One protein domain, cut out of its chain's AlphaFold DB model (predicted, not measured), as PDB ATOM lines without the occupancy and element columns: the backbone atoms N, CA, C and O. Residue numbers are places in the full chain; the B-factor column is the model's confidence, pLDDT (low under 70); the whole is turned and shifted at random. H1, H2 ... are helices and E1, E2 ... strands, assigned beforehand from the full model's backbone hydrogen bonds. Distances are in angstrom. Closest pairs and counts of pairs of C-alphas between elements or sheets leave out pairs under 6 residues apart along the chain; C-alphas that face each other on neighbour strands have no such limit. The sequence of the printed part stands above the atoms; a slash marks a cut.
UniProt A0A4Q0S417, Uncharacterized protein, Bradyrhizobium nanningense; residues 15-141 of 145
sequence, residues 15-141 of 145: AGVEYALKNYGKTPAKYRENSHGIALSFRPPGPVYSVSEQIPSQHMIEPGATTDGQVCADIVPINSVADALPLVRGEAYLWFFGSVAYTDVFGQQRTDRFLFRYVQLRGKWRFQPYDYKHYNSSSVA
ATOM      1  N   ALA A  15       4.809  24.196 -33.979       72.81
ATOM      2  CA  ALA A  15       6.225  23.872 -33.828       72.81
ATOM      3  C   ALA A  15       6.508  22.486 -34.419       72.81
ATOM      4  O   ALA A  15       6.069  21.485 -33.855       72.81
ATOM      5  N   GLY A  16       7.229  22.439 -35.541       81.44
ATOM      6  CA  GLY A  16       7.751  21.213 -36.151       81.44
ATOM      7  C   GLY A  16       9.277  21.152 -36.063       81.44
ATOM      8  O   GLY A  16       9.930  22.170 -35.834       81.44
ATOM      9  N   VAL A  17       9.847  19.961 -36.240       84.38
ATOM     10  CA  VAL A  17      11.305  19.764 -36.303       84.38
ATOM     11  C   VAL A  17      11.649  19.040 -37.587       84.38
ATOM     12  O   VAL A  17      11.174  17.931 -37.821       84.38
ATOM     13  N   GLU A  18      12.520  19.653 -38.380       87.12
ATOM     14  CA  GLU A  18      13.150  19.015 -39.527       87.12
ATOM     15  C   GLU A  18      14.517  18.470 -39.120       87.12
ATOM     16  O   GLU A  18      15.357  19.170 -38.545       87.12
ATOM     17  N   TYR A  19      14.771  17.206 -39.433       86.00
ATOM     18  CA  TYR A  19      16.047  16.580 -39.112       86.00
ATOM     19  C   TYR A  19      16.463  15.567 -40.168       86.00
ATOM     20  O   TYR A  19      15.683  15.151 -41.022       86.00
ATOM     21  N   ALA A  20      17.731  15.176 -40.095       88.06
ATOM     22  CA  ALA A  20      18.286  14.119 -40.917       88.06
ATOM     23  C   ALA A  20      19.134  13.188 -40.052       88.06
ATOM     24  O   ALA A  20      19.692  13.595 -39.024       88.06
ATOM     25  N   LEU A  21      19.224  11.930 -40.465       87.19
ATOM     26  CA  LEU A  21      19.979  10.914 -39.748       87.19
ATOM     27  C   LEU A  21      21.313  10.709 -40.442       87.19
ATOM     28  O   LEU A  21      21.368  10.546 -41.660       87.19
ATOM     29  N   LYS A  22      22.389  10.723 -39.661       89.75
ATOM     30  CA  LYS A  22      23.749  10.587 -40.176       89.75
ATOM     31  C   LYS A  22      24.403   9.351 -39.587       89.75
ATOM     32  O   LYS A  22      24.415   9.169 -38.372       89.75
ATOM     33  N   ASN A  23      24.974   8.514 -40.448       90.12
ATOM     34  CA  ASN A  23      25.700   7.330 -40.012       90.12
ATOM     35  C   ASN A  23      27.123   7.722 -39.590       90.12
ATOM     36  O   ASN A  23      27.967   8.032 -40.427       90.12
ATOM     37  N   TYR A  24      27.398   7.703 -38.288       87.88
ATOM     38  CA  TYR A  24      28.747   7.907 -37.741       87.88
ATOM     39  C   TYR A  24      29.541   6.607 -37.561       87.88
ATOM     40  O   TYR A  24      30.709   6.638 -37.168       87.88
ATOM     41  N   GLY A  25      28.924   5.460 -37.842       86.38
ATOM     42  CA  GLY A  25      29.585   4.168 -37.846       86.38
ATOM     43  C   GLY A  25      30.598   4.040 -38.983       86.38
ATOM     44  O   GLY A  25      30.584   4.779 -39.964       86.38
ATOM     45  N   LYS A  26      31.489   3.052 -38.855       88.69
ATOM     46  CA  LYS A  26      32.477   2.709 -39.895       88.69
ATOM     47  C   LYS A  26      31.904   1.816 -40.995       88.69
ATOM     48  O   LYS A  26      32.591   1.543 -41.973       88.69
ATOM     49  N   THR A  27      30.685   1.322 -40.810       89.44
ATOM     50  CA  THR A  27      30.030   0.365 -41.699       89.44
ATOM     51  C   THR A  27      28.688   0.918 -42.164       89.44
ATOM     52  O   THR A  27      28.040   1.632 -41.391       89.44
ATOM     53  N   PRO A  28      28.240   0.577 -43.383       89.50
ATOM     54  CA  PRO A  28      26.890   0.888 -43.828       89.50
ATOM     55  C   PRO A  28      25.834   0.398 -42.833       89.50
ATOM     56  O   PRO A  28      25.996  -0.644 -42.192       89.50
ATOM     57  N   ALA A  29      24.748   1.152 -42.709       90.00
ATOM     58  CA  ALA A  29      23.608   0.790 -41.875       90.00
ATOM     59  C   ALA A  29      22.358   0.685 -42.746       90.00
ATOM     60  O   ALA A  29      22.033   1.613 -43.491       90.00
ATOM     61  N   LYS A  30      21.647  -0.440 -42.648       91.00
ATOM     62  CA  LYS A  30      20.361  -0.621 -43.316       91.00
ATOM     63  C   LYS A  30      19.260  -0.031 -42.449       91.00
ATOM     64  O   LYS A  30      18.909  -0.598 -41.414       91.00
ATOM     65  N   TYR A  31      18.719   1.094 -42.883       87.38
ATOM     66  CA  TYR A  31      17.653   1.789 -42.187       87.38
ATOM     67  C   TYR A  31      16.360   0.961 -42.180       87.38
ATOM     68  O   TYR A  31      15.997   0.377 -43.209       87.38
ATOM     69  N   ARG A  32      15.676   0.878 -41.029       87.12
ATOM     70  CA  ARG A  32      14.430   0.106 -40.889       87.12
ATOM     71  C   ARG A  32      13.248   0.940 -40.436       87.12
ATOM     72  O   ARG A  32      12.207   0.875 -41.076       87.12
ATOM     73  N   GLU A  33      13.395   1.669 -39.338       87.25
ATOM     74  CA  GLU A  33      12.273   2.359 -38.706       87.25
ATOM     75  C   GLU A  33      12.730   3.665 -38.062       87.25
ATOM     76  O   GLU A  33      13.793   3.720 -37.434       87.25
ATOM     77  N   ASN A  34      11.893   4.694 -38.211       87.06
ATOM     78  CA  ASN A  34      11.936   5.894 -37.389       87.06
ATOM     79  C   ASN A  34      10.732   5.910 -36.469       87.06
ATOM     80  O   ASN A  34       9.607   5.689 -36.914       87.06
ATOM     81  N   SER A  35      10.937   6.351 -35.244       87.75
ATOM     82  CA  SER A  35       9.845   6.857 -34.427       87.75
ATOM     83  C   SER A  35      10.301   8.146 -33.788       87.75
ATOM     84  O   SER A  35      11.411   8.222 -33.262       87.75
ATOM     85  N   HIS A  36       9.463   9.168 -33.819       89.06
ATOM     86  CA  HIS A  36       9.806  10.466 -33.266       89.06
ATOM     87  C   HIS A  36       8.562  11.164 -32.734       89.06
ATOM     88  O   HIS A  36       7.441  10.817 -33.084       89.06
ATOM     89  N   GLY A  37       8.778  12.155 -31.884       87.62
ATOM     90  CA  GLY A  37       7.725  12.976 -31.325       87.62
ATOM     91  C   GLY A  37       8.268  14.315 -30.860       87.62
ATOM     92  O   GLY A  37       9.464  14.476 -30.583       87.62
ATOM     93  N   ILE A  38       7.352  15.270 -30.769       87.88
ATOM     94  CA  ILE A  38       7.582  16.567 -30.153       87.88
ATOM     95  C   ILE A  38       6.619  16.695 -28.972       87.88
ATOM     96  O   ILE A  38       5.464  16.282 -29.052       87.88
ATOM     97  N   ALA A  39       7.091  17.234 -27.851       89.25
ATOM     98  CA  ALA A  39       6.244  17.494 -26.691       89.25
ATOM     99  C   ALA A  39       6.641  18.791 -25.994       89.25
ATOM    100  O   ALA A  39       7.823  19.067 -25.805       89.25
ATOM    101  N   LEU A  40       5.649  19.559 -25.549       88.88
ATOM    102  CA  LEU A  40       5.858  20.681 -24.642       88.88
ATOM    103  C   LEU A  40       5.678  20.199 -23.200       88.88
ATOM    104  O   LEU A  40       4.575  19.818 -22.805       88.88
ATOM    105  N   SER A  41       6.744  20.195 -22.399       91.31
ATOM    106  CA  SER A  41       6.652  19.747 -21.004       91.31
ATOM    107  C   SER A  41       7.778  20.267 -20.110       91.31
ATOM    108  O   SER A  41       8.890  20.561 -20.547       91.31
ATOM    109  N   PHE A  42       7.501  20.313 -18.805       92.50
ATOM    110  CA  PHE A  42       8.468  20.663 -17.750       92.50
ATOM    111  C   PHE A  42       9.510  19.563 -17.497       92.50
ATOM    112  O   PHE A  42      10.575  19.810 -16.936       92.50
ATOM    113  N   ARG A  43       9.197  18.320 -17.873       92.69
ATOM    114  CA  ARG A  43      10.048  17.139 -17.676       92.69
ATOM    115  C   ARG A  43      10.214  16.385 -18.992       92.69
ATOM    116  O   ARG A  43       9.304  16.469 -19.817       92.69
ATOM    117  N   PRO A  44      11.306  15.619 -19.163       89.88
ATOM    118  CA  PRO A  44      11.465  14.741 -20.312       89.88
ATOM    119  C   PRO A  44      10.223  13.860 -20.508       89.88
ATOM    120  O   PRO A  44       9.769  13.249 -19.528       89.88
ATOM    121  N   PRO A  45       9.664  13.791 -21.726       85.31
ATOM    122  CA  PRO A  45       8.505  12.958 -21.999       85.31
ATOM    123  C   PRO A  45       8.834  11.479 -21.776       85.31
ATOM    124  O   PRO A  45       9.982  11.034 -21.890       85.31
ATOM    125  N   GLY A  46       7.806  10.704 -21.431       79.62
ATOM    126  CA  GLY A  46       7.903   9.251 -21.495       79.62
ATOM    127  C   GLY A  46       8.081   8.796 -22.951       79.62
ATOM    128  O   GLY A  46       7.665   9.513 -23.860       79.62
ATOM    129  N   PRO A  47       8.680   7.619 -23.192       67.31
ATOM    130  CA  PRO A  47       8.796   7.052 -24.529       67.31
ATOM    131  C   PRO A  47       7.407   6.664 -25.054       67.31
ATOM    132  O   PRO A  47       6.956   5.537 -24.865       67.31
ATOM    133  N   VAL A  48       6.712   7.608 -25.681       69.00
ATOM    134  CA  VAL A  48       5.513   7.350 -26.477       69.00
ATOM    135  C   VAL A  48       5.933   7.522 -27.923       69.00
ATOM    136  O   VAL A  48       6.097   8.638 -28.404       69.00
ATOM    137  N   TYR A  49       6.209   6.403 -28.574       65.06
ATOM    138  CA  TYR A  49       6.647   6.376 -29.958       65.06
ATOM    139  C   TYR A  49       5.437   6.046 -30.826       65.06
ATOM    140  O   TYR A  49       4.898   4.943 -30.735       65.06
ATOM    141  N   SER A  50       4.987   6.996 -31.641       62.53
ATOM    142  CA  SER A  50       4.175   6.672 -32.808       62.53
ATOM    143  C   SER A  50       5.092   6.031 -33.848       62.53
ATOM    144  O   SER A  50       6.201   6.513 -34.103       62.53
ATOM    145  N   VAL A  51       4.660   4.909 -34.423       61.78
ATOM    146  CA  VAL A  51       5.345   4.317 -35.576       61.78
ATOM    147  C   VAL A  51       5.230   5.332 -36.710       61.78
ATOM    148  O   VAL A  51       4.121   5.645 -37.138       61.78
ATOM    149  N   SER A  52       6.354   5.902 -37.153       62.69
ATOM    150  CA  SER A  52       6.340   6.808 -38.300       62.69
ATOM    151  C   SER A  52       6.250   5.960 -39.566       62.69
ATOM    152  O   SER A  52       7.138   5.155 -39.843       62.69
ATOM    153  N   GLU A  53       5.172   6.124 -40.334       57.44
ATOM    154  CA  GLU A  53       4.937   5.366 -41.573       57.44
ATOM    155  C   GLU A  53       5.924   5.728 -42.701       57.44
ATOM    156  O   GLU A  53       6.032   5.011 -43.697       57.44
ATOM    157  N   GLN A  54       6.681   6.821 -42.557       60.06
ATOM    158  CA  GLN A  54       7.636   7.274 -43.565       60.06
ATOM    159  C   GLN A  54       9.006   6.621 -43.367       60.06
ATOM    160  O   GLN A  54       9.905   7.152 -42.710       60.06
ATOM    161  N   ILE A  55       9.182   5.457 -43.988       61.88
ATOM    162  CA  ILE A  55      10.509   4.889 -44.234       61.88
ATOM    163  C   ILE A  55      11.110   5.656 -45.429       61.88
ATOM    164  O   ILE A  55      10.498   5.652 -46.501       61.88
ATOM    165  N   PRO A  56      12.276   6.320 -45.292       63.03
ATOM    166  CA  PRO A  56      12.973   6.924 -46.421       63.03
ATOM    167  C   PRO A  56      13.187   5.886 -47.525       63.03
ATOM    168  O   PRO A  56      13.497   4.727 -47.248       63.03
ATOM    169  N   SER A  57      13.075   6.305 -48.785       63.47
ATOM    170  CA  SER A  57      13.325   5.444 -49.953       63.47
ATOM    171  C   SER A  57      14.741   4.847 -49.961       63.47
ATOM    172  O   SER A  57      14.983   3.802 -50.569       63.47
ATOM    173  N   GLN A  58      15.676   5.491 -49.261       65.94
ATOM    174  CA  GLN A  58      17.050   5.045 -49.121       65.94
ATOM    175  C   GLN A  58      17.177   3.975 -48.030       65.94
ATOM    176  O   GLN A  58      17.184   4.248 -46.830       65.94
ATOM    177  N   HIS A  59      17.326   2.725 -48.463       76.06
ATOM    178  CA  HIS A  59      17.426   1.586 -47.551       76.06
ATOM    179  C   HIS A  59      18.771   1.473 -46.824       76.06
ATOM    180  O   HIS A  59      18.839   0.778 -45.812       76.06
ATOM    181  N   MET A  60      19.839   2.103 -47.321       86.44
ATOM    182  CA  MET A  60      21.195   1.956 -46.791       86.44
ATOM    183  C   MET A  60      21.898   3.310 -46.701       86.44
ATOM    184  O   MET A  60      21.921   4.056 -47.674       86.44
ATOM    185  N   ILE A  61      22.479   3.602 -45.539       88.19
ATOM    186  CA  ILE A  61      23.221   4.837 -45.273       88.19
ATOM    187  C   ILE A  61      24.703   4.482 -45.142       88.19
ATOM    188  O   ILE A  61      25.102   3.782 -44.204       88.19
ATOM    189  N   GLU A  62      25.517   4.962 -46.080       91.81
ATOM    190  CA  GLU A  62      26.974   4.775 -46.083       91.81
ATOM    191  C   GLU A  62      27.656   5.445 -44.872       91.81
ATOM    192  O   GLU A  62      27.106   6.390 -44.297       91.81
ATOM    193  N   PRO A  63      28.864   5.007 -44.468       90.19
ATOM    194  CA  PRO A  63      29.647   5.677 -43.430       90.19
ATOM    195  C   PRO A  63      29.836   7.172 -43.720       90.19
ATOM    196  O   PRO A  63      30.314   7.566 -44.782       90.19
ATOM    197  N   GLY A  64      29.462   8.023 -42.768       88.06
ATOM    198  CA  GLY A  64      29.513   9.480 -42.896       88.06
ATOM    199  C   GLY A  64      28.399  10.096 -43.747       88.06
ATOM    200  O   GLY A  64      28.254  11.322 -43.731       88.06
ATOM    201  N   ALA A  65      27.596   9.289 -44.445       89.31
ATOM    202  CA  ALA A  65      26.465   9.765 -45.228       89.31
ATOM    203  C   ALA A  65      25.268  10.120 -44.338       89.31
ATOM    204  O   ALA A  65      25.160   9.714 -43.178       89.31
ATOM    205  N   THR A  66      24.381  10.931 -44.901       87.25
ATOM    206  CA  THR A  66      23.136  11.387 -44.280       87.25
ATOM    207  C   THR A  66      21.973  10.891 -45.132       87.25
ATOM    208  O   THR A  66      22.139  10.776 -46.341       87.25
ATOM    209  N   THR A  67      20.832  10.586 -44.515       84.38
ATOM    210  CA  THR A  67      19.608  10.207 -45.235       84.38
ATOM    211  C   THR A  67      19.221  11.241 -46.286       84.38
ATOM    212  O   THR A  67      19.276  12.444 -46.016       84.38
ATOM    213  N   ASP A  68      18.758  10.767 -47.441       74.69
ATOM    214  CA  ASP A  68      18.153  11.613 -48.464       74.69
ATOM    215  C   ASP A  68      16.815  12.187 -47.963       74.69
ATOM    216  O   ASP A  68      15.872  11.452 -47.664       74.69
ATOM    217  N   GLY A  69      16.731  13.516 -47.879       70.00
ATOM    218  CA  GLY A  69      15.540  14.239 -47.429       70.00
ATOM    219  C   GLY A  69      15.527  14.579 -45.935       70.00
ATOM    220  O   GLY A  69      16.348  14.113 -45.142       70.00
ATOM    221  N   GLN A  70      14.595  15.454 -45.563       72.50
ATOM    222  CA  GLN A  70      14.340  15.838 -44.177       72.50
ATOM    223  C   GLN A  70      13.142  15.051 -43.656       72.50
ATOM    224  O   GLN A  70      12.125  14.933 -44.336       72.50
ATOM    225  N   VAL A  71      13.270  14.516 -42.446       73.19
ATOM    226  CA  VAL A  71      12.143  13.942 -41.716       73.19
ATOM    227  C   VAL A  71      11.521  15.065 -40.897       73.19
ATOM    228  O   VAL A  71      12.226  15.744 -40.148       73.19
ATOM    229  N   CYS A  72      10.213  15.256 -41.044       75.12
ATOM    230  CA  CYS A  72       9.455  16.218 -40.257       75.12
ATOM    231  C   CYS A  72       8.810  15.500 -39.078       75.12
ATOM    232  O   CYS A  72       8.063  14.546 -39.280       75.12
ATOM    233  N   ALA A  73       9.092  15.960 -37.863       75.44
ATOM    234  CA  ALA A  73       8.383  15.510 -36.676       75.44
ATOM    235  C   ALA A  73       7.105  16.317 -36.440       75.44
ATOM    236  O   ALA A  73       7.081  17.528 -36.683       75.44
ATOM    237  N   ASP A  74       6.071  15.611 -35.969       72.88
ATOM    238  CA  ASP A  74       4.713  16.125 -35.815       72.88
ATOM    239  C   ASP A  74       4.653  17.445 -35.058       72.88
ATOM    240  O   ASP A  74       5.297  17.659 -34.032       72.88
ATOM    241  N   ILE A  75       3.796  18.305 -35.581       72.56
ATOM    242  CA  ILE A  75       3.586  19.659 -35.120       72.56
ATOM    243  C   ILE A  75       2.913  19.662 -33.743       72.56
ATOM    244  O   ILE A  75       1.806  19.144 -33.588       72.56
ATOM    245  N   VAL A  76       3.520  20.343 -32.770       73.88
ATOM    246  CA  VAL A  76       2.840  20.664 -31.507       73.88
ATOM    247  C   VAL A  76       2.243  22.066 -31.597       73.88
ATOM    248  O   VAL A  76       2.978  23.022 -31.870       73.88
ATOM    249  N   PRO A  77       0.931  22.219 -31.358       72.44
ATOM    250  CA  PRO A  77       0.309  23.528 -31.348       72.44
ATOM    251  C   PRO A  77       0.745  24.323 -30.108       72.44
ATOM    252  O   PRO A  77       0.523  23.895 -28.976       72.44
ATOM    253  N   ILE A  78       1.337  25.502 -30.315       78.31
ATOM    254  CA  ILE A  78       1.573  26.499 -29.264       78.31
ATOM    255  C   ILE A  78       0.494  27.570 -29.424       78.31
ATOM    256  O   ILE A  78       0.698  28.599 -30.066       78.31
ATOM    257  N   ASN A  79      -0.691  27.280 -28.886       76.44
ATOM    258  CA  ASN A  79      -1.908  28.041 -29.180       76.44
ATOM    259  C   ASN A  79      -2.081  29.287 -28.306       76.44
ATOM    260  O   ASN A  79      -2.937  30.123 -28.602       76.44
ATOM    261  N   SER A  80      -1.324  29.414 -27.212       79.06
ATOM    262  CA  SER A  80      -1.525  30.495 -26.253       79.06
ATOM    263  C   SER A  80      -0.231  31.067 -25.674       79.06
ATOM    264  O   SER A  80       0.808  30.412 -25.582       79.06
ATOM    265  N   VAL A  81      -0.323  32.308 -25.183       79.50
ATOM    266  CA  VAL A  81       0.734  32.944 -24.378       79.50
ATOM    267  C   VAL A  81       1.038  32.126 -23.119       79.50
ATOM    268  O   VAL A  81       2.182  32.098 -22.674       79.50
ATOM    269  N   ALA A  82       0.039  31.436 -22.558       82.19
ATOM    270  CA  ALA A  82       0.227  30.572 -21.395       82.19
ATOM    271  C   ALA A  82       1.137  29.370 -21.704       82.19
ATOM    272  O   ALA A  82       1.900  28.967 -20.830       82.19
ATOM    273  N   ASP A  83       1.130  28.869 -22.943       77.75
ATOM    274  CA  ASP A  83       2.025  27.794 -23.398       77.75
ATOM    275  C   ASP A  83       3.444  28.318 -23.681       77.75
ATOM    276  O   ASP A  83       4.441  27.652 -23.400       77.75
ATOM    277  N   ALA A  84       3.550  29.545 -24.202       82.12
ATOM    278  CA  ALA A  84       4.826  30.161 -24.567       82.12
ATOM    279  C   ALA A  84       5.605  30.733 -23.365       82.12
ATOM    280  O   ALA A  84       6.838  30.715 -23.355       82.12
ATOM    281  N   LEU A  85       4.919  31.248 -22.338       87.19
ATOM    282  CA  LEU A  85       5.557  31.878 -21.174       87.19
ATOM    283  C   LEU A  85       6.532  30.940 -20.433       87.19
ATOM    284  O   LEU A  85       7.659  31.373 -20.170       87.19
ATOM    285  N   PRO A  86       6.177  29.677 -20.130       87.94
ATOM    286  CA  PRO A  86       7.097  28.729 -19.505       87.94
ATOM    287  C   PRO A  86       8.347  28.432 -20.344       87.94
ATOM    288  O   PRO A  86       9.418  28.241 -19.770       87.94
ATOM    289  N   LEU A  87       8.249  28.436 -21.683       85.06
ATOM    290  CA  LEU A  87       9.409  28.279 -22.574       85.06
ATOM    291  C   LEU A  87      10.370  29.460 -22.443       85.06
ATOM    292  O   LEU A  87      11.570  29.271 -22.257       85.06
ATOM    293  N   VAL A  88       9.839  30.686 -22.497       84.69
ATOM    294  CA  VAL A  88      10.637  31.921 -22.397       84.69
ATOM    295  C   VAL A  88      11.317  32.037 -21.032       84.69
ATOM    296  O   VAL A  88      12.447  32.511 -20.943       84.69
ATOM    297  N   ARG A  89      10.657  31.575 -19.965       87.44
ATOM    298  CA  ARG A  89      11.221  31.539 -18.606       87.44
ATOM    299  C   ARG A  89      12.206  30.391 -18.378       87.44
ATOM    300  O   ARG A  89      12.880  30.374 -17.353       87.44
ATOM    301  N   GLY A  90      12.299  29.439 -19.308       86.06
ATOM    302  CA  GLY A  90      13.125  28.240 -19.162       86.06
ATOM    303  C   GLY A  90      12.590  27.231 -18.140       86.06
ATOM    304  O   GLY A  90      13.354  26.391 -17.660       86.06
ATOM    305  N   GLU A  91      11.301  27.318 -17.802       90.81
ATOM    306  CA  GLU A  91      10.592  26.416 -16.884       90.81
ATOM    307  C   GLU A  91      10.080  25.165 -17.613       90.81
ATOM    308  O   GLU A  91      10.098  24.068 -17.056       90.81
ATOM    309  N   ALA A  92       9.660  25.321 -18.870       91.25
ATOM    310  CA  ALA A  92       9.293  24.228 -19.763       91.25
ATOM    311  C   ALA A  92      10.241  24.162 -20.959       91.25
ATOM    312  O   ALA A  92      10.946  25.123 -21.272       91.25
ATOM    313  N   TYR A  93      10.223  23.026 -21.652       91.50
ATOM    314  CA  TYR A  93      11.010  22.823 -22.859       91.50
ATOM    315  C   TYR A  93      10.153  22.215 -23.961       91.50
ATOM    316  O   TYR A  93       9.261  21.404 -23.699       91.50
ATOM    317  N   LEU A  94      10.473  22.588 -25.198       91.00
ATOM    318  CA  LEU A  94      10.061  21.833 -26.369       91.00
ATOM    319  C   LEU A  94      11.028  20.657 -26.514       91.00
ATOM    320  O   LEU A  94      12.221  20.842 -26.766       91.00
ATOM    321  N   TRP A  95      10.528  19.452 -26.290       92.06
ATOM    322  CA  TRP A  95      11.287  18.215 -26.385       92.06
ATOM    323  C   TRP A  95      11.135  17.626 -27.775       92.06
ATOM    324  O   TRP A  95      10.016  17.474 -28.247       92.06
ATOM    325  N   PHE A  96      12.250  17.241 -28.386       91.38
ATOM    326  CA  PHE A  96      12.287  16.423 -29.593       91.38
ATOM    327  C   PHE A  96      12.920  15.083 -29.237       91.38
ATOM    328  O   PHE A  96      14.044  15.032 -28.737       91.38
ATOM    329  N   PHE A  97      12.192  13.993 -29.432       91.12
ATOM    330  CA  PHE A  97      12.603  12.677 -28.957       91.12
ATOM    331  C   PHE A  97      12.208  11.591 -29.938       91.12
ATOM    332  O   PHE A  97      11.313  11.774 -30.754       91.12
ATOM    333  N   GLY A  98      12.875  10.445 -29.855       90.19
ATOM    334  CA  GLY A  98      12.614   9.361 -30.784       90.19
ATOM    335  C   GLY A  98      13.549   8.176 -30.634       90.19
ATOM    336  O   GLY A  98      14.316   8.059 -29.668       90.19
ATOM    337  N   SER A  99      13.457   7.286 -31.610       89.88
ATOM    338  CA  SER A  99      14.342   6.154 -31.806       89.88
ATOM    339  C   SER A  99      14.500   5.840 -33.283       89.88
ATOM    340  O   SER A  99      13.542   5.917 -34.047       89.88
ATOM    341  N   VAL A 100      15.699   5.414 -33.655       88.69
ATOM    342  CA  VAL A 100      15.998   4.861 -34.968       88.69
ATOM    343  C   VAL A 100      16.360   3.391 -34.831       88.69
ATOM    344  O   VAL A 100      17.219   3.039 -34.022       88.69
ATOM    345  N   ALA A 101      15.723   2.532 -35.623       90.50
ATOM    346  CA  ALA A 101      16.096   1.130 -35.744       90.50
ATOM    347  C   ALA A 101      16.779   0.869 -37.090       90.50
ATOM    348  O   ALA A 101      16.306   1.297 -38.148       90.50
ATOM    349  N   TYR A 102      17.885   0.132 -37.057       91.00
ATOM    350  CA  TYR A 102      18.652  -0.248 -38.240       91.00
ATOM    351  C   TYR A 102      19.288  -1.629 -38.072       91.00
ATOM    352  O   TYR A 102      19.377  -2.172 -36.969       91.00
ATOM    353  N   THR A 103      19.723  -2.208 -39.185       92.12
ATOM    354  CA  THR A 103      20.525  -3.432 -39.213       92.12
ATOM    355  C   THR A 103      21.940  -3.087 -39.663       92.12
ATOM    356  O   THR A 103      22.112  -2.402 -40.672       92.12
ATOM    357  N   ASP A 104      22.951  -3.532 -38.923       89.06
ATOM    358  CA  ASP A 104      24.352  -3.368 -39.326       89.06
ATOM    359  C   ASP A 104      24.779  -4.399 -40.391       89.06
ATOM    360  O   ASP A 104      24.022  -5.300 -40.763       89.06
ATOM    361  N   VAL A 105      26.008  -4.276 -40.899       88.56
ATOM    362  CA  VAL A 105      26.556  -5.197 -41.916       88.56
ATOM    363  C   VAL A 105      26.678  -6.651 -41.447       88.56
ATOM    364  O   VAL A 105      26.814  -7.540 -42.282       88.56
ATOM    365  N   PHE A 106      26.613  -6.913 -40.139       90.69
ATOM    366  CA  PHE A 106      26.639  -8.260 -39.569       90.69
ATOM    367  C   PHE A 106      25.231  -8.843 -39.392       90.69
ATOM    368  O   PHE A 106      25.076  -9.946 -38.868       90.69
ATOM    369  N   GLY A 107      24.193  -8.119 -39.820       89.44
ATOM    370  CA  GLY A 107      22.804  -8.534 -39.673       89.44
ATOM    371  C   GLY A 107      22.233  -8.280 -38.278       89.44
ATOM    372  O   GLY A 107      21.083  -8.648 -38.023       89.44
ATOM    373  N   GLN A 108      22.976  -7.636 -37.371       92.19
ATOM    374  CA  GLN A 108      22.488  -7.363 -36.027       92.19
ATOM    375  C   GLN A 108      21.555  -6.150 -36.033       92.19
ATOM    376  O   GLN A 108      21.860  -5.096 -36.592       92.19
ATOM    377  N   GLN A 109      20.401  -6.301 -35.384       91.88
ATOM    378  CA  GLN A 109      19.462  -5.203 -35.185       91.88
ATOM    379  C   GLN A 109      19.938  -4.305 -34.047       91.88
ATOM    380  O   GLN A 109      20.309  -4.776 -32.969       91.88
ATOM    381  N   ARG A 110      19.912  -3.001 -34.299       91.62
ATOM    382  CA  ARG A 110      20.290  -1.950 -33.363       91.62
ATOM    383  C   ARG A 110      19.162  -0.936 -33.267       91.62
ATOM    384  O   ARG A 110      18.449  -0.690 -34.241       91.62
ATOM    385  N   THR A 111      19.023  -0.349 -32.086       90.00
ATOM    386  CA  THR A 111      18.073   0.732 -31.838       90.00
ATOM    387  C   THR A 111      18.763   1.810 -31.034       90.00
ATOM    388  O   THR A 111      19.182   1.564 -29.905       90.00
ATOM    389  N   ASP A 112      18.823   3.004 -31.608       89.75
ATOM    390  CA  ASP A 112      19.416   4.169 -30.973       89.75
ATOM    391  C   ASP A 112      18.325   5.176 -30.641       89.75
ATOM    392  O   ASP A 112      17.481   5.504 -31.472       89.75
ATOM    393  N   ARG A 113      18.310   5.645 -29.394       89.88
ATOM    394  CA  ARG A 113      17.321   6.608 -28.903       89.88
ATOM    395  C   ARG A 113      17.931   7.992 -28.852       89.88
ATOM    396  O   ARG A 113      19.086   8.139 -28.458       89.88
ATOM    397  N   PHE A 114      17.143   9.007 -29.171       89.69
ATOM    398  CA  PHE A 114      17.579  10.395 -29.085       89.69
ATOM    399  C   PHE A 114      16.578  11.265 -28.327       89.69
ATOM    400  O   PHE A 114      15.374  10.999 -28.330       89.69
ATOM    401  N   LEU A 115      17.104  12.259 -27.616       92.31
ATOM    402  CA  LEU A 115      16.327  13.193 -26.808       92.31
ATOM    403  C   LEU A 115      17.029  14.543 -26.788       92.31
ATOM    404  O   LEU A 115      18.161  14.668 -26.314       92.31
ATOM    405  N   PHE A 116      16.327  15.554 -27.267       92.88
ATOM    406  CA  PHE A 116      16.767  16.932 -27.315       92.88
ATOM    407  C   PHE A 116      15.743  17.819 -26.626       92.88
ATOM    408  O   PHE A 116      14.543  17.545 -26.642       92.88
ATOM    409  N   ARG A 117      16.225  18.918 -26.061       93.38
ATOM    410  CA  ARG A 117      15.396  20.023 -25.585       93.38
ATOM    411  C   ARG A 117      15.748  21.293 -26.334       93.38
ATOM    412  O   ARG A 117      16.924  21.562 -26.572       93.38
ATOM    413  N   TYR A 118      14.743  22.083 -26.666       91.12
ATOM    414  CA  TYR A 118      14.926  23.404 -27.238       91.12
ATOM    415  C   TYR A 118      15.232  24.403 -26.124       91.12
ATOM    416  O   TYR A 118      14.447  24.562 -25.186       91.12
ATOM    417  N   VAL A 119      16.401  25.035 -26.185       89.19
ATOM    418  CA  VAL A 119      16.905  25.929 -25.136       89.19
ATOM    419  C   VAL A 119      17.516  27.186 -25.730       89.19
ATOM    420  O   VAL A 119      18.137  27.151 -26.794       89.19
ATOM    421  N   GLN A 120      17.409  28.300 -25.006       87.00
ATOM    422  CA  GLN A 120      18.115  29.525 -25.353       87.00
ATOM    423  C   GLN A 120      19.518  29.513 -24.734       87.00
ATOM    424  O   GLN A 120      19.694  29.589 -23.521       87.00
ATOM    425  N   LEU A 121      20.546  29.438 -25.575       84.12
ATOM    426  CA  LEU A 121      21.946  29.432 -25.156       84.12
ATOM    427  C   LEU A 121      22.683  30.584 -25.833       84.12
ATOM    428  O   LEU A 121      22.860  30.581 -27.055       84.12
ATOM    429  N   ARG A 122      23.180  31.538 -25.034       88.69
ATOM    430  CA  ARG A 122      23.860  32.760 -25.514       88.69
ATOM    431  C   ARG A 122      22.986  33.572 -26.485       88.69
ATOM    432  O   ARG A 122      23.445  33.980 -27.546       88.69
ATOM    433  N   GLY A 123      21.706  33.732 -26.146       85.50
ATOM    434  CA  GLY A 123      20.730  34.481 -26.945       85.50
ATOM    435  C   GLY A 123      20.200  33.753 -28.185       85.50
ATOM    436  O   GLY A 123      19.277  34.256 -28.816       85.50
ATOM    437  N   LYS A 124      20.725  32.566 -28.516       86.56
ATOM    438  CA  LYS A 124      20.272  31.753 -29.652       86.56
ATOM    439  C   LYS A 124      19.505  30.532 -29.173       86.56
ATOM    440  O   LYS A 124      20.005  29.797 -28.317       86.56
ATOM    441  N   TRP A 125      18.323  30.326 -29.734       84.81
ATOM    442  CA  TRP A 125      17.552  29.109 -29.530       84.81
ATOM    443  C   TRP A 125      18.153  27.968 -30.335       84.81
ATOM    444  O   TRP A 125      18.548  28.182 -31.478       84.81
ATOM    445  N   ARG A 126      18.282  26.798 -29.710       89.62
ATOM    446  CA  ARG A 126      18.779  25.596 -30.375       89.62
ATOM    447  C   ARG A 126      18.323  24.318 -29.697       89.62
ATOM    448  O   ARG A 126      18.089  24.314 -28.483       89.62
ATOM    449  N   PHE A 127      18.312  23.216 -30.437       89.62
ATOM    450  CA  PHE A 127      18.205  21.890 -29.834       89.62
ATOM    451  C   PHE A 127      19.513  21.473 -29.152       89.62
ATOM    452  O   PHE A 127      20.592  21.455 -29.743       89.62
ATOM    453  N   GLN A 128      19.412  21.111 -27.875       91.31
ATOM    454  CA  GLN A 128      20.511  20.583 -27.074       91.31
ATOM    455  C   GLN A 128      20.225  19.120 -26.702       91.31
ATOM    456  O   GLN A 128      19.138  18.854 -26.179       91.31
ATOM    457  N   PRO A 129      21.177  18.186 -26.906       91.69
ATOM    458  CA  PRO A 129      21.048  16.822 -26.405       91.69
ATOM    459  C   PRO A 129      20.823  16.819 -24.891       91.69
ATOM    460  O   PRO A 129      21.492  17.552 -24.159       91.69
ATOM    461  N   TYR A 130      19.897  15.993 -24.418       90.69
ATOM    462  CA  TYR A 130      19.618  15.825 -22.998       90.69
ATOM    463  C   TYR A 130      19.977  14.406 -22.560       90.69
ATOM    464  O   TYR A 130      19.481  13.432 -23.127       90.69
ATOM    465  N   ASP A 131      20.856  14.295 -21.566       87.69
ATOM    466  CA  ASP A 131      21.278  13.007 -21.016       87.69
ATOM    467  C   ASP A 131      20.222  12.481 -20.034       87.69
ATOM    468  O   ASP A 131      19.944  13.084 -18.995       87.69
ATOM    469  N   TYR A 132      19.575  11.379 -20.403       84.19
ATOM    470  CA  TYR A 132      18.509  10.745 -19.634       84.19
ATOM    471  C   TYR A 132      18.363   9.295 -20.078       84.19
ATOM    472  O   TYR A 132      18.375   9.047 -21.272       84.19
ATOM    473  N   LYS A 133      18.192   8.335 -19.157       76.50
ATOM    474  CA  LYS A 133      17.762   6.936 -19.421       76.50
ATOM    475  C   LYS A 133      18.279   6.305 -20.739       76.50
ATOM    476  O   LYS A 133      17.499   5.707 -21.482       76.50
ATOM    477  N   HIS A 134      19.583   6.418 -21.009       79.00
ATOM    478  CA  HIS A 134      20.270   5.884 -22.203       79.00
ATOM    479  C   HIS A 134      19.908   6.533 -23.549       79.00
ATOM    480  O   HIS A 134      20.211   5.986 -24.606       79.00
ATOM    481  N   TYR A 135      19.271   7.697 -23.543       78.12
ATOM    482  CA  TYR A 135      19.147   8.511 -24.742       78.12
ATOM    483  C   TYR A 135      20.509   9.081 -25.141       78.12
ATOM    484  O   TYR A 135      21.341   9.399 -24.294       78.12
ATOM    485  N   ASN A 136      20.718   9.232 -26.447       77.81
ATOM    486  CA  ASN A 136      21.921   9.797 -27.056       77.81
ATOM    487  C   ASN A 136      23.216   9.003 -26.798       77.81
ATOM    488  O   ASN A 136      24.294   9.502 -27.111       77.81
ATOM    489  N   SER A 137      23.137   7.765 -26.298       72.19
ATOM    490  CA  SER A 137      24.311   6.933 -25.980       72.19
ATOM    491  C   SER A 137      25.167   6.549 -27.195       72.19
ATOM    492  O   SER A 137      26.290   6.083 -27.029       72.19
ATOM    493  N   SER A 138      24.636   6.725 -28.405       59.88
ATOM    494  CA  SER A 138      25.220   6.263 -29.673       59.88
ATOM    495  C   SER A 138      25.274   7.343 -30.767       59.88
ATOM    496  O   SER A 138      25.777   7.082 -31.855       59.88
ATOM    497  N   SER A 139      24.850   8.582 -30.468       53.41
ATOM    498  CA  SER A 139      25.018   9.780 -31.321       53.41
ATOM    499  C   SER A 139      24.642   9.599 -32.807       53.41
ATOM    500  O   SER A 139      25.506   9.652 -33.676       53.41
ATOM    501  N   VAL A 140      23.349   9.415 -33.111       53.34
ATOM    502  CA  VAL A 140      22.863   9.170 -34.495       53.34
ATOM    503  C   VAL A 140      22.013  10.314 -35.079       53.34
ATOM    504  O   VAL A 140      21.884  10.435 -36.297       53.34
ATOM    505  N   ALA A 141      21.463  11.201 -34.243       53.34
ATOM    506  CA  ALA A 141      20.532  12.242 -34.689       53.34
ATOM    507  C   ALA A 141      21.108  13.658 -34.530       53.34
ATOM    508  O   ALA A 141      21.694  13.987 -33.499       53.34
TER     509      ALA A 141
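AT A GLANCE: This is residues 15 to 141 of the 145 residues of an uncharacterized protein of Bradyrhizobium nanningense (UniProt A0A4Q0S417). A long, twisted sheet of four strands, E2, E4, E5 and E6, is partly covered on one face by a small two-stranded sheet, E1 and E3, in a sandwich, with the short helix H1 at one end of the long axis. The stretch of residues 42 to 70 folds back past edge strand E2, and residues 130 to 141 fold back past E5. The printed part has 127 residues, in the order E1 E2 E3 H1 E4 E5 E6, and is mostly strand. The large sheet, order E2 - E4 - E5 - E6, and the small one are antiparallel. The whole is compact, with a radius of gyration of the C-alphas of 15.5 A, yet elongated, spanning 49 by 27 by 25 A.

HOW THE PARTS SIT: In the large sheet, E2, residues 29 to 41, is an edge strand beside E4, residues 93 to 103, with N 37 and O 97 2.8 A apart, within hydrogen-bond range. E4 and E5, residues 109 to 121, form a hairpin, with N 100 and O 112 at 2.8 A. E5 and E6, residues 124 to 129, form another, with N 119 and O 126 at 2.9 A. E4, E5 and E6 are a meander, each strand the antiparallel neighbour of the one before. E2 bends by 68 degrees at residue 32 and E5 by 53 degrees at residue 118. E1, residues 15 to 21, pairs with E3, residues 71 to 77, through N 73 and O 17 at 2.9 A. These two sheets make the sandwich, two sheets face to face, with 9.3 A between the centres of the facing parts and their strands at 32 degrees. The closest C-alphas of E2 and E3 are those of Gly 37 and Ala 73, 6.0 A apart. E3 and E5 are apart. H1, residues 81 to 88, is on the large sheet at a height over the sheet of 8.7 A, and only just stands up from it, rising 43 degrees. In H1, 2 of 4 O i to N i+4 pairs are within hydrogen-bond range.

IN THESE COORDINATES: E1 begins at C-alpha 15 (6.225, 23.872, -33.828). E2 measures 32.9 A from first to last C-alpha, E4 32.4 A and E5 36.1 A. E6 ends at C-alpha 129 (21.048, 16.822, -26.405).

THE WHOLE: The C-alphas of Val 81 and Phe 106, the two farthest apart, are 51.0 A apart. The printed part has no cut. The link E2 to E3 is long, 29 residues, and its residues 60 to 61 pair with 29 to 30 of E2. Mean pLDDT of the printed part is 82.9; residues 47 to 58 and 138 to 141 are under 70.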